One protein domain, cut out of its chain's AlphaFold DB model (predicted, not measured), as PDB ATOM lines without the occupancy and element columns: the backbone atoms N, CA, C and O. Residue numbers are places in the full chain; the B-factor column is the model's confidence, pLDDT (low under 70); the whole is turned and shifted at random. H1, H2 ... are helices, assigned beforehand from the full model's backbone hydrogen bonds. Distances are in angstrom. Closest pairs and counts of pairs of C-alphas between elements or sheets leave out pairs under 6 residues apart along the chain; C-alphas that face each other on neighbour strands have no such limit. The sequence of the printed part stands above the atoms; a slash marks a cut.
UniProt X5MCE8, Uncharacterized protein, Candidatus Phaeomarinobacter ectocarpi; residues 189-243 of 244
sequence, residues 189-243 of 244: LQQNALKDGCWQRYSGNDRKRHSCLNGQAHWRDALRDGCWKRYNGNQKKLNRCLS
ATOM      1  N   LEU A 189     -39.036  32.298 -33.808       78.25
ATOM      2  CA  LEU A 189     -38.357  32.926 -32.685       78.25
ATOM      3  C   LEU A 189     -37.828  31.874 -31.696       78.25
ATOM      4  O   LEU A 189     -36.675  31.950 -31.267       78.25
ATOM      5  N   GLN A 190     -38.645  30.863 -31.400       83.94
ATOM      6  CA  GLN A 190     -38.298  29.738 -30.539       83.94
ATOM      7  C   GLN A 190     -37.327  28.775 -31.208       83.94
ATOM      8  O   GLN A 190     -36.380  28.347 -30.565       83.94
ATOM      9  N   GLN A 191     -37.484  28.474 -32.496       84.25
ATOM     10  CA  GLN A 191     -36.552  27.586 -33.198       84.25
ATOM     11  C   GLN A 191     -35.128  28.150 -33.205       84.25
ATOM     12  O   GLN A 191     -34.158  27.423 -32.988       84.25
ATOM     13  N   ASN A 192     -34.986  29.462 -33.399       82.25
ATOM     14  CA  ASN A 192     -33.679  30.111 -33.353       82.25
ATOM     15  C   ASN A 192     -33.084  30.140 -31.937       82.25
ATOM     16  O   ASN A 192     -31.880  29.949 -31.774       82.25
ATOM     17  N   ALA A 193     -33.915  30.332 -30.911       84.50
ATOM     18  CA  ALA A 193     -33.488  30.209 -29.521       84.50
ATOM     19  C   ALA A 193     -33.092  28.768 -29.161       84.50
ATOM     20  O   ALA A 193     -32.031  28.554 -28.581       84.50
ATOM     21  N   LEU A 194     -33.882  27.775 -29.570       87.50
ATOM     22  CA  LEU A 194     -33.590  26.361 -29.368       87.50
ATOM     23  C   LEU A 194     -32.252  25.982 -29.998       87.50
ATOM     24  O   LEU A 194     -31.443  25.327 -29.347       87.50
ATOM     25  N   LYS A 195     -31.986  26.443 -31.226       85.44
ATOM     26  CA  LYS A 195     -30.679  26.270 -31.866       85.44
ATOM     27  C   LYS A 195     -29.568  26.798 -30.965       85.44
ATOM     28  O   LYS A 195     -28.712  26.012 -30.562       85.44
ATOM     29  N   ASP A 196     -29.605  28.072 -30.593       83.19
ATOM     30  CA  ASP A 196     -28.557  28.689 -29.768       83.19
ATOM     31  C   ASP A 196     -28.363  27.967 -28.421       83.19
ATOM     32  O   ASP A 196     -27.230  27.762 -27.976       83.19
ATOM     33  N   GLY A 197     -29.456  27.521 -27.803       86.06
ATOM     34  CA  GLY A 197     -29.444  26.743 -26.569       86.06
ATOM     35  C   GLY A 197     -28.827  25.354 -26.713       86.06
ATOM     36  O   GLY A 197     -27.952  24.981 -25.930       86.06
ATOM     37  N   CYS A 198     -29.233  24.593 -27.734       87.12
ATOM     38  CA  CYS A 198     -28.683  23.266 -28.017       87.12
ATOM     39  C   CYS A 198     -27.190  23.361 -28.360       87.12
ATOM     40  O   CYS A 198     -26.391  22.537 -27.917       87.12
ATOM     41  N   TRP A 199     -26.802  24.394 -29.111       83.38
ATOM     42  CA  TRP A 199     -25.408  24.684 -29.442       83.38
ATOM     43  C   TRP A 199     -24.568  25.031 -28.214       83.38
ATOM     44  O   TRP A 199     -23.411  24.620 -28.130       83.38
ATOM     45  N   GLN A 200     -25.131  25.765 -27.257       81.75
ATOM     46  CA  GLN A 200     -24.436  26.124 -26.026       81.75
ATOM     47  C   GLN A 200     -24.278  24.931 -25.082       81.75
ATOM     48  O   GLN A 200     -23.184  24.705 -24.569       81.75
ATOM     49  N   ARG A 201     -25.346  24.154 -24.873       78.38
ATOM     50  CA  ARG A 201     -25.347  23.016 -23.940       78.38
ATOM     51  C   ARG A 201     -24.545  21.821 -24.437       78.38
ATOM     52  O   ARG A 201     -23.933  21.124 -23.635       78.38
ATOM     53  N   TYR A 202     -24.537  21.587 -25.745       83.81
ATOM     54  CA  TYR A 202     -23.911  20.411 -26.353       83.81
ATOM     55  C   TYR A 202     -22.752  20.783 -27.284       83.81
ATOM     56  O   TYR A 202     -22.478  20.094 -28.268       83.81
ATOM     57  N   SER A 203     -22.050  21.879 -26.978       75.50
ATOM     58  CA  SER A 203     -20.827  22.266 -27.682       75.50
ATOM     59  C   SER A 203     -19.792  21.139 -27.573       75.50
ATOM     60  O   SER A 203     -19.329  20.834 -26.480       75.50
ATOM     61  N   GLY A 204     -19.435  20.521 -28.703       71.81
ATOM     62  CA  GLY A 204     -18.506  19.382 -28.755       71.81
ATOM     63  C   GLY A 204     -19.160  17.996 -28.677       71.81
ATOM     64  O   GLY A 204     -18.453  17.002 -28.766       71.81
ATOM     65  N   ASN A 205     -20.491  17.903 -28.558       81.06
ATOM     66  CA  ASN A 205     -21.220  16.633 -28.628       81.06
ATOM     67  C   ASN A 205     -22.316  16.699 -29.704       81.06
ATOM     68  O   ASN A 205     -23.473  17.030 -29.429       81.06
ATOM     69  N   ASP A 206     -21.934  16.382 -30.944       76.94
ATOM     70  CA  ASP A 206     -22.803  16.509 -32.119       76.94
ATOM     71  C   ASP A 206     -24.056  15.619 -32.025       76.94
ATOM     72  O   ASP A 206     -25.147  16.056 -32.394       76.94
ATOM     73  N   ARG A 207     -23.935  14.417 -31.438       80.25
ATOM     74  CA  ARG A 207     -25.056  13.482 -31.238       80.25
ATOM     75  C   ARG A 207     -26.122  14.059 -30.305       80.25
ATOM     76  O   ARG A 207     -27.304  14.068 -30.650       80.25
ATOM     77  N   LYS A 208     -25.720  14.586 -29.143       82.38
ATOM     78  CA  LYS A 208     -26.653  15.227 -28.197       82.38
ATOM     79  C   LYS A 208     -27.227  16.523 -28.761       82.38
ATOM     80  O   LYS A 208     -28.410  16.790 -28.571       82.38
ATOM     81  N   ARG A 209     -26.430  17.291 -29.512       84.06
ATOM     82  CA  ARG A 209     -26.916  18.494 -30.196       84.06
ATOM     83  C   ARG A 209     -28.019  18.160 -31.198       84.06
ATOM     84  O   ARG A 209     -29.056  18.814 -31.180       84.06
ATOM     85  N   HIS A 210     -27.820  17.146 -32.038       80.75
ATOM     86  CA  HIS A 210     -28.822  16.729 -33.018       80.75
ATOM     87  C   HIS A 210     -30.109  16.238 -32.336       80.75
ATOM     88  O   HIS A 210     -31.199  16.688 -32.677       80.75
ATOM     89  N   SER A 211     -29.982  15.416 -31.288       80.94
ATOM     90  CA  SER A 211     -31.122  14.963 -30.477       80.94
ATOM     91  C   SER A 211     -31.891  16.126 -29.823       80.94
ATOM     92  O   SER A 211     -33.120  16.128 -29.799       80.94
ATOM     93  N   CYS A 212     -31.186  17.161 -29.355       83.19
ATOM     94  CA  CYS A 212     -31.791  18.378 -28.809       83.19
ATOM     95  C   CYS A 212     -32.573  19.176 -29.865       83.19
ATOM     96  O   CYS A 212     -33.702  19.589 -29.611       83.19
ATOM     97  N   LEU A 213     -32.010  19.353 -31.065       84.12
ATOM     98  CA  LEU A 213     -32.672  20.064 -32.168       84.12
ATOM     99  C   LEU A 213     -33.923  19.330 -32.671       84.12
ATOM    100  O   LEU A 213     -34.906  19.970 -33.045       84.12
ATOM    101  N   ASN A 214     -33.906  17.999 -32.612       82.31
ATOM    102  CA  ASN A 214     -35.043  17.150 -32.965       82.31
ATOM    103  C   ASN A 214     -36.064  17.017 -31.822       82.31
ATOM    104  O   ASN A 214     -36.964  16.195 -31.902       82.31
ATOM    105  N   GLY A 215     -35.937  17.775 -30.730       74.88
ATOM    106  CA  GLY A 215     -36.906  17.738 -29.632       74.88
ATOM    107  C   GLY A 215     -36.898  16.443 -28.808       74.88
ATOM    108  O   GLY A 215     -37.830  16.197 -28.045       74.88
ATOM    109  N   GLN A 216     -35.854  15.619 -28.919       72.06
ATOM    110  CA  GLN A 216     -35.777  14.314 -28.256       72.06
ATOM    111  C   GLN A 216     -35.128  14.383 -26.862       72.06
ATOM    112  O   GLN A 216     -35.480  13.592 -25.992       72.06
ATOM    113  N   ALA A 217     -34.209  15.327 -26.616       66.38
ATOM    114  CA  ALA A 217     -33.467  15.416 -25.349       66.38
ATOM    115  C   ALA A 217     -33.328  16.857 -24.833       66.38
ATOM    116  O   ALA A 217     -32.762  17.700 -25.525       66.38
ATOM    117  N   HIS A 218     -33.822  17.129 -23.612       76.94
ATOM    118  CA  HIS A 218     -33.691  18.393 -22.848       76.94
ATOM    119  C   HIS A 218     -33.867  19.694 -23.657       76.94
ATOM    120  O   HIS A 218     -33.335  20.752 -23.310       76.94
ATOM    121  N   TRP A 219     -34.642  19.635 -24.740       81.81
ATOM    122  CA  TRP A 219     -34.792  20.736 -25.682       81.81
ATOM    123  C   TRP A 219     -35.499  21.936 -25.045       81.81
ATOM    124  O   TRP A 219     -35.223  23.069 -25.409       81.81
ATOM    125  N   ARG A 220     -36.357  21.717 -24.038       83.25
ATOM    126  CA  ARG A 220     -37.019  22.795 -23.284       83.25
ATOM    127  C   ARG A 220     -36.031  23.629 -22.470       83.25
ATOM    128  O   ARG A 220     -36.138  24.852 -22.453       83.25
ATOM    129  N   ASP A 221     -35.055  22.982 -21.836       84.19
ATOM    130  CA  ASP A 221     -34.017  23.676 -21.070       84.19
ATOM    131  C   ASP A 221     -33.068  24.426 -22.007       84.19
ATOM    132  O   ASP A 221     -32.707  25.574 -21.755       84.19
ATOM    133  N   ALA A 222     -32.724  23.808 -23.141       86.00
ATOM    134  CA  ALA A 222     -31.983  24.468 -24.207       86.00
ATOM    135  C   ALA A 222     -32.746  25.682 -24.764       86.00
ATOM    136  O   ALA A 222     -32.185  26.769 -24.861       86.00
ATOM    137  N   LEU A 223     -34.037  25.538 -25.069       87.75
ATOM    138  CA  LEU A 223     -34.888  26.632 -25.533       87.75
ATOM    139  C   LEU A 223     -34.912  27.776 -24.520       87.75
ATOM    140  O   LEU A 223     -34.716  28.925 -24.905       87.75
ATOM    141  N   ARG A 224     -35.094  27.473 -23.230       86.00
ATOM    142  CA  ARG A 224     -35.087  28.474 -22.159       86.00
ATOM    143  C   ARG A 224     -33.768  29.240 -22.121       86.00
ATOM    144  O   ARG A 224     -33.794  30.469 -22.149       86.00
ATOM    145  N   ASP A 225     -32.639  28.540 -22.124       85.06
ATOM    146  CA  ASP A 225     -31.313  29.166 -22.140       85.06
ATOM    147  C   ASP A 225     -31.110  30.044 -23.378       85.06
ATOM    148  O   ASP A 225     -30.611  31.166 -23.281       85.06
ATOM    149  N   GLY A 226     -31.534  29.560 -24.547       87.12
ATOM    150  CA  GLY A 226     -31.458  30.304 -25.798       87.12
ATOM    151  C   GLY A 226     -32.342  31.550 -25.810       87.12
ATOM    152  O   GLY A 226     -31.908  32.612 -26.261       87.12
ATOM    153  N   CYS A 227     -33.557  31.456 -25.266       87.94
ATOM    154  CA  CYS A 227     -34.479  32.580 -25.124       87.94
ATOM    155  C   CYS A 227     -33.889  33.649 -24.203       87.94
ATOM    156  O   CYS A 227     -33.861  34.824 -24.569       87.94
ATOM    157  N   TRP A 228     -33.370  33.243 -23.041       85.12
ATOM    158  CA  TRP A 228     -32.704  34.148 -22.108       85.12
ATOM    159  C   TRP A 228     -31.482  34.800 -22.742       85.12
ATOM    160  O   TRP A 228     -31.363  36.017 -22.705       85.12
ATOM    161  N   LYS A 229     -30.618  34.040 -23.415       84.75
ATOM    162  CA  LYS A 229     -29.432  34.590 -24.081       84.75
ATOM    163  C   LYS A 229     -29.768  35.639 -25.140       84.75
ATOM    164  O   LYS A 229     -29.087  36.655 -25.232       84.75
ATOM    165  N   ARG A 230     -30.807  35.397 -25.944       81.25
ATOM    166  CA  ARG A 230     -31.190  36.287 -27.050       81.25
ATOM    167  C   ARG A 230     -32.017  37.487 -26.608       81.25
ATOM    168  O   ARG A 230     -31.937  38.539 -27.238       81.25
ATOM    169  N   TYR A 231     -32.838  37.326 -25.573       84.88
ATOM    170  CA  TYR A 231     -33.883  38.290 -25.226       84.88
ATOM    171  C   TYR A 231     -33.812  38.804 -23.781       84.88
ATOM    172  O   TYR A 231     -34.762  39.449 -23.350       84.88
ATOM    173  N   ASN A 232     -32.696  38.615 -23.061       77.44
ATOM    174  CA  ASN A 232     -32.505  39.087 -21.673       77.44
ATOM    175  C   ASN A 232     -32.839  40.581 -21.458       77.44
ATOM    176  O   ASN A 232     -33.236  40.981 -20.375       77.44
ATOM    177  N   GLY A 233     -32.690  41.415 -22.494       74.31
ATOM    178  CA  GLY A 233     -33.001  42.852 -22.452       74.31
ATOM    179  C   GLY A 233     -34.352  43.246 -23.061       74.31
ATOM    180  O   GLY A 233     -34.626  44.430 -23.220       74.31
ATOM    181  N   ASN A 234     -35.186  42.288 -23.474       84.31
ATOM    182  CA  ASN A 234     -36.484  42.554 -24.094       84.31
ATOM    183  C   ASN A 234     -37.550  41.614 -23.522       84.31
ATOM    184  O   ASN A 234     -37.859  40.576 -24.114       84.31
ATOM    185  N   GLN A 235     -38.146  42.020 -22.395       83.62
ATOM    186  CA  GLN A 235     -39.157  41.252 -21.656       83.62
ATOM    187  C   GLN A 235     -40.284  40.722 -22.557       83.62
ATOM    188  O   GLN A 235     -40.695  39.573 -22.429       83.62
ATOM    189  N   LYS A 236     -40.762  41.530 -23.515       84.62
ATOM    190  CA  LYS A 236     -41.860  41.149 -24.420       84.62
ATOM    191  C   LYS A 236     -41.459  39.999 -25.349       84.62
ATOM    192  O   LYS A 236     -42.231  39.058 -25.529       84.62
ATOM    193  N   LYS A 237     -40.256  40.050 -25.932       81.81
ATOM    194  CA  LYS A 237     -39.733  38.968 -26.784       81.81
ATOM    195  C   LYS A 237     -39.343  37.740 -25.971       81.81
ATOM    196  O   LYS A 237     -39.590  36.632 -26.433       81.81
ATOM    197  N   LEU A 238     -38.793  37.930 -24.775       84.19
ATOM    198  CA  LEU A 238     -38.457  36.843 -23.862       84.19
ATOM    199  C   LEU A 238     -39.708  36.060 -23.455       84.19
ATOM    200  O   LEU A 238     -39.749  34.850 -23.649       84.19
ATOM    201  N   ASN A 239     -40.756  36.753 -23.000       83.38
ATOM    202  CA  ASN A 239     -42.025  36.125 -22.631       83.38
ATOM    203  C   ASN A 239     -42.660  35.403 -23.824       83.38
ATOM    204  O   ASN A 239     -43.126  34.279 -23.683       83.38
ATOM    205  N   ARG A 240     -42.606  35.993 -25.026       83.00
ATOM    206  CA  ARG A 240     -43.095  35.340 -26.250       83.00
ATOM    207  C   ARG A 240     -42.259  34.116 -26.648       83.00
ATOM    208  O   ARG A 240     -42.812  33.158 -27.166       83.00
ATOM    209  N   CYS A 241     -40.952  34.134 -26.401       80.94
ATOM    210  CA  CYS A 241     -40.059  32.995 -26.630       80.94
ATOM    211  C   CYS A 241     -40.346  31.844 -25.659       80.94
ATOM    212  O   CYS A 241     -40.379  30.683 -26.050       80.94
ATOM    213  N   LEU A 242     -40.592  32.172 -24.391       83.81
ATOM    214  CA  LEU A 242     -40.869  31.201 -23.333       83.81
ATOM    215  C   LEU A 242     -42.329  30.726 -23.306       83.81
ATOM    216  O   LEU A 242     -42.638  29.792 -22.576       83.81
ATOM    217  N   SER A 243     -43.204  31.343 -24.100       79.56
ATOM    218  CA  SER A 243     -44.596  30.935 -24.289       79.56
ATOM    219  C   SER A 243     -44.663  29.779 -25.292       79.56
ATOM    220  O   SER A 243     -44.900  30.003 -26.481       79.56
TER     221      SER A 243
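What this domain is: This is residues 189 to 243 of the 244 residues of an uncharacterized protein of Candidatus Phaeomarinobacter ectocarpi (UniProt X5MCE8). Two helical hairpins cross through their longer helices: H1 and H3, 13 residues each, make an X in the middle, and the short helices H2 and H4 lie at opposite ends of the long axis, H2 folded back beside H1 and H4 folded back beside H3. The printed part has 55 residues with four named helices, in the order H1, H2, H3, H4, and no named strand; its class is all helix. It is compact, with a radius of gyration of the C-alphas of 10.7 A, and elongated, spanning 33 by 18 by 13 A.

Where its parts are: H1, residues 189 to 201, is 18.5 A long and begins with C-alpha 189 at (-38.357, 32.926, -32.685). H3, residues 219 to 231, is 17.6 A long and begins with C-alpha 219 at (-34.792, 20.736, -25.682). H2 is residues 206 to 213, 10.5 A, and H4 is residues 235 to 242, 10.3 A, ending with C-alpha 242 at (-40.869, 31.201, -23.333).

How they stand to each other: H1 and H3 are the hubs, touching three helices each. They touch each other about perpendicular, at 73 degrees, with the C-alphas of Leu 194 and Leu 223 closest at 4.1 A. H1 and H2 form a hairpin: they touch at a shallow tilt of 27 degrees, opposite ways, the closest C-alphas being those of Cys 198 and Arg 209, 5.5 A apart. H3 and H4 form a hairpin at a shallow tilt of 16 degrees, opposite ways; they touch, with the C-alphas of Tyr 231 and Leu 238 closest at 5.0 A. With residues 189 to 193 alone, H1 touches H4, about perpendicular at 74 degrees; the C-alphas of Gln 190 and Cys 241 are closest, 5.4 A. H2 and H3 only just touch, with 3 pairs of C-alphas within 8 A, and only at the corner by their link. H2 and H4 are apart. In H1, H2, H3 and H4 every O i to N i+4 pair is within hydrogen-bond range.

The domain as a whole: The two C-alphas farthest apart, those of Arg 207 and Lys 236, are 33.1 A apart. The printed part has no cut, and the three links are tight. The mean pLDDT of the printed part is 82.0; residue 217 is under 70.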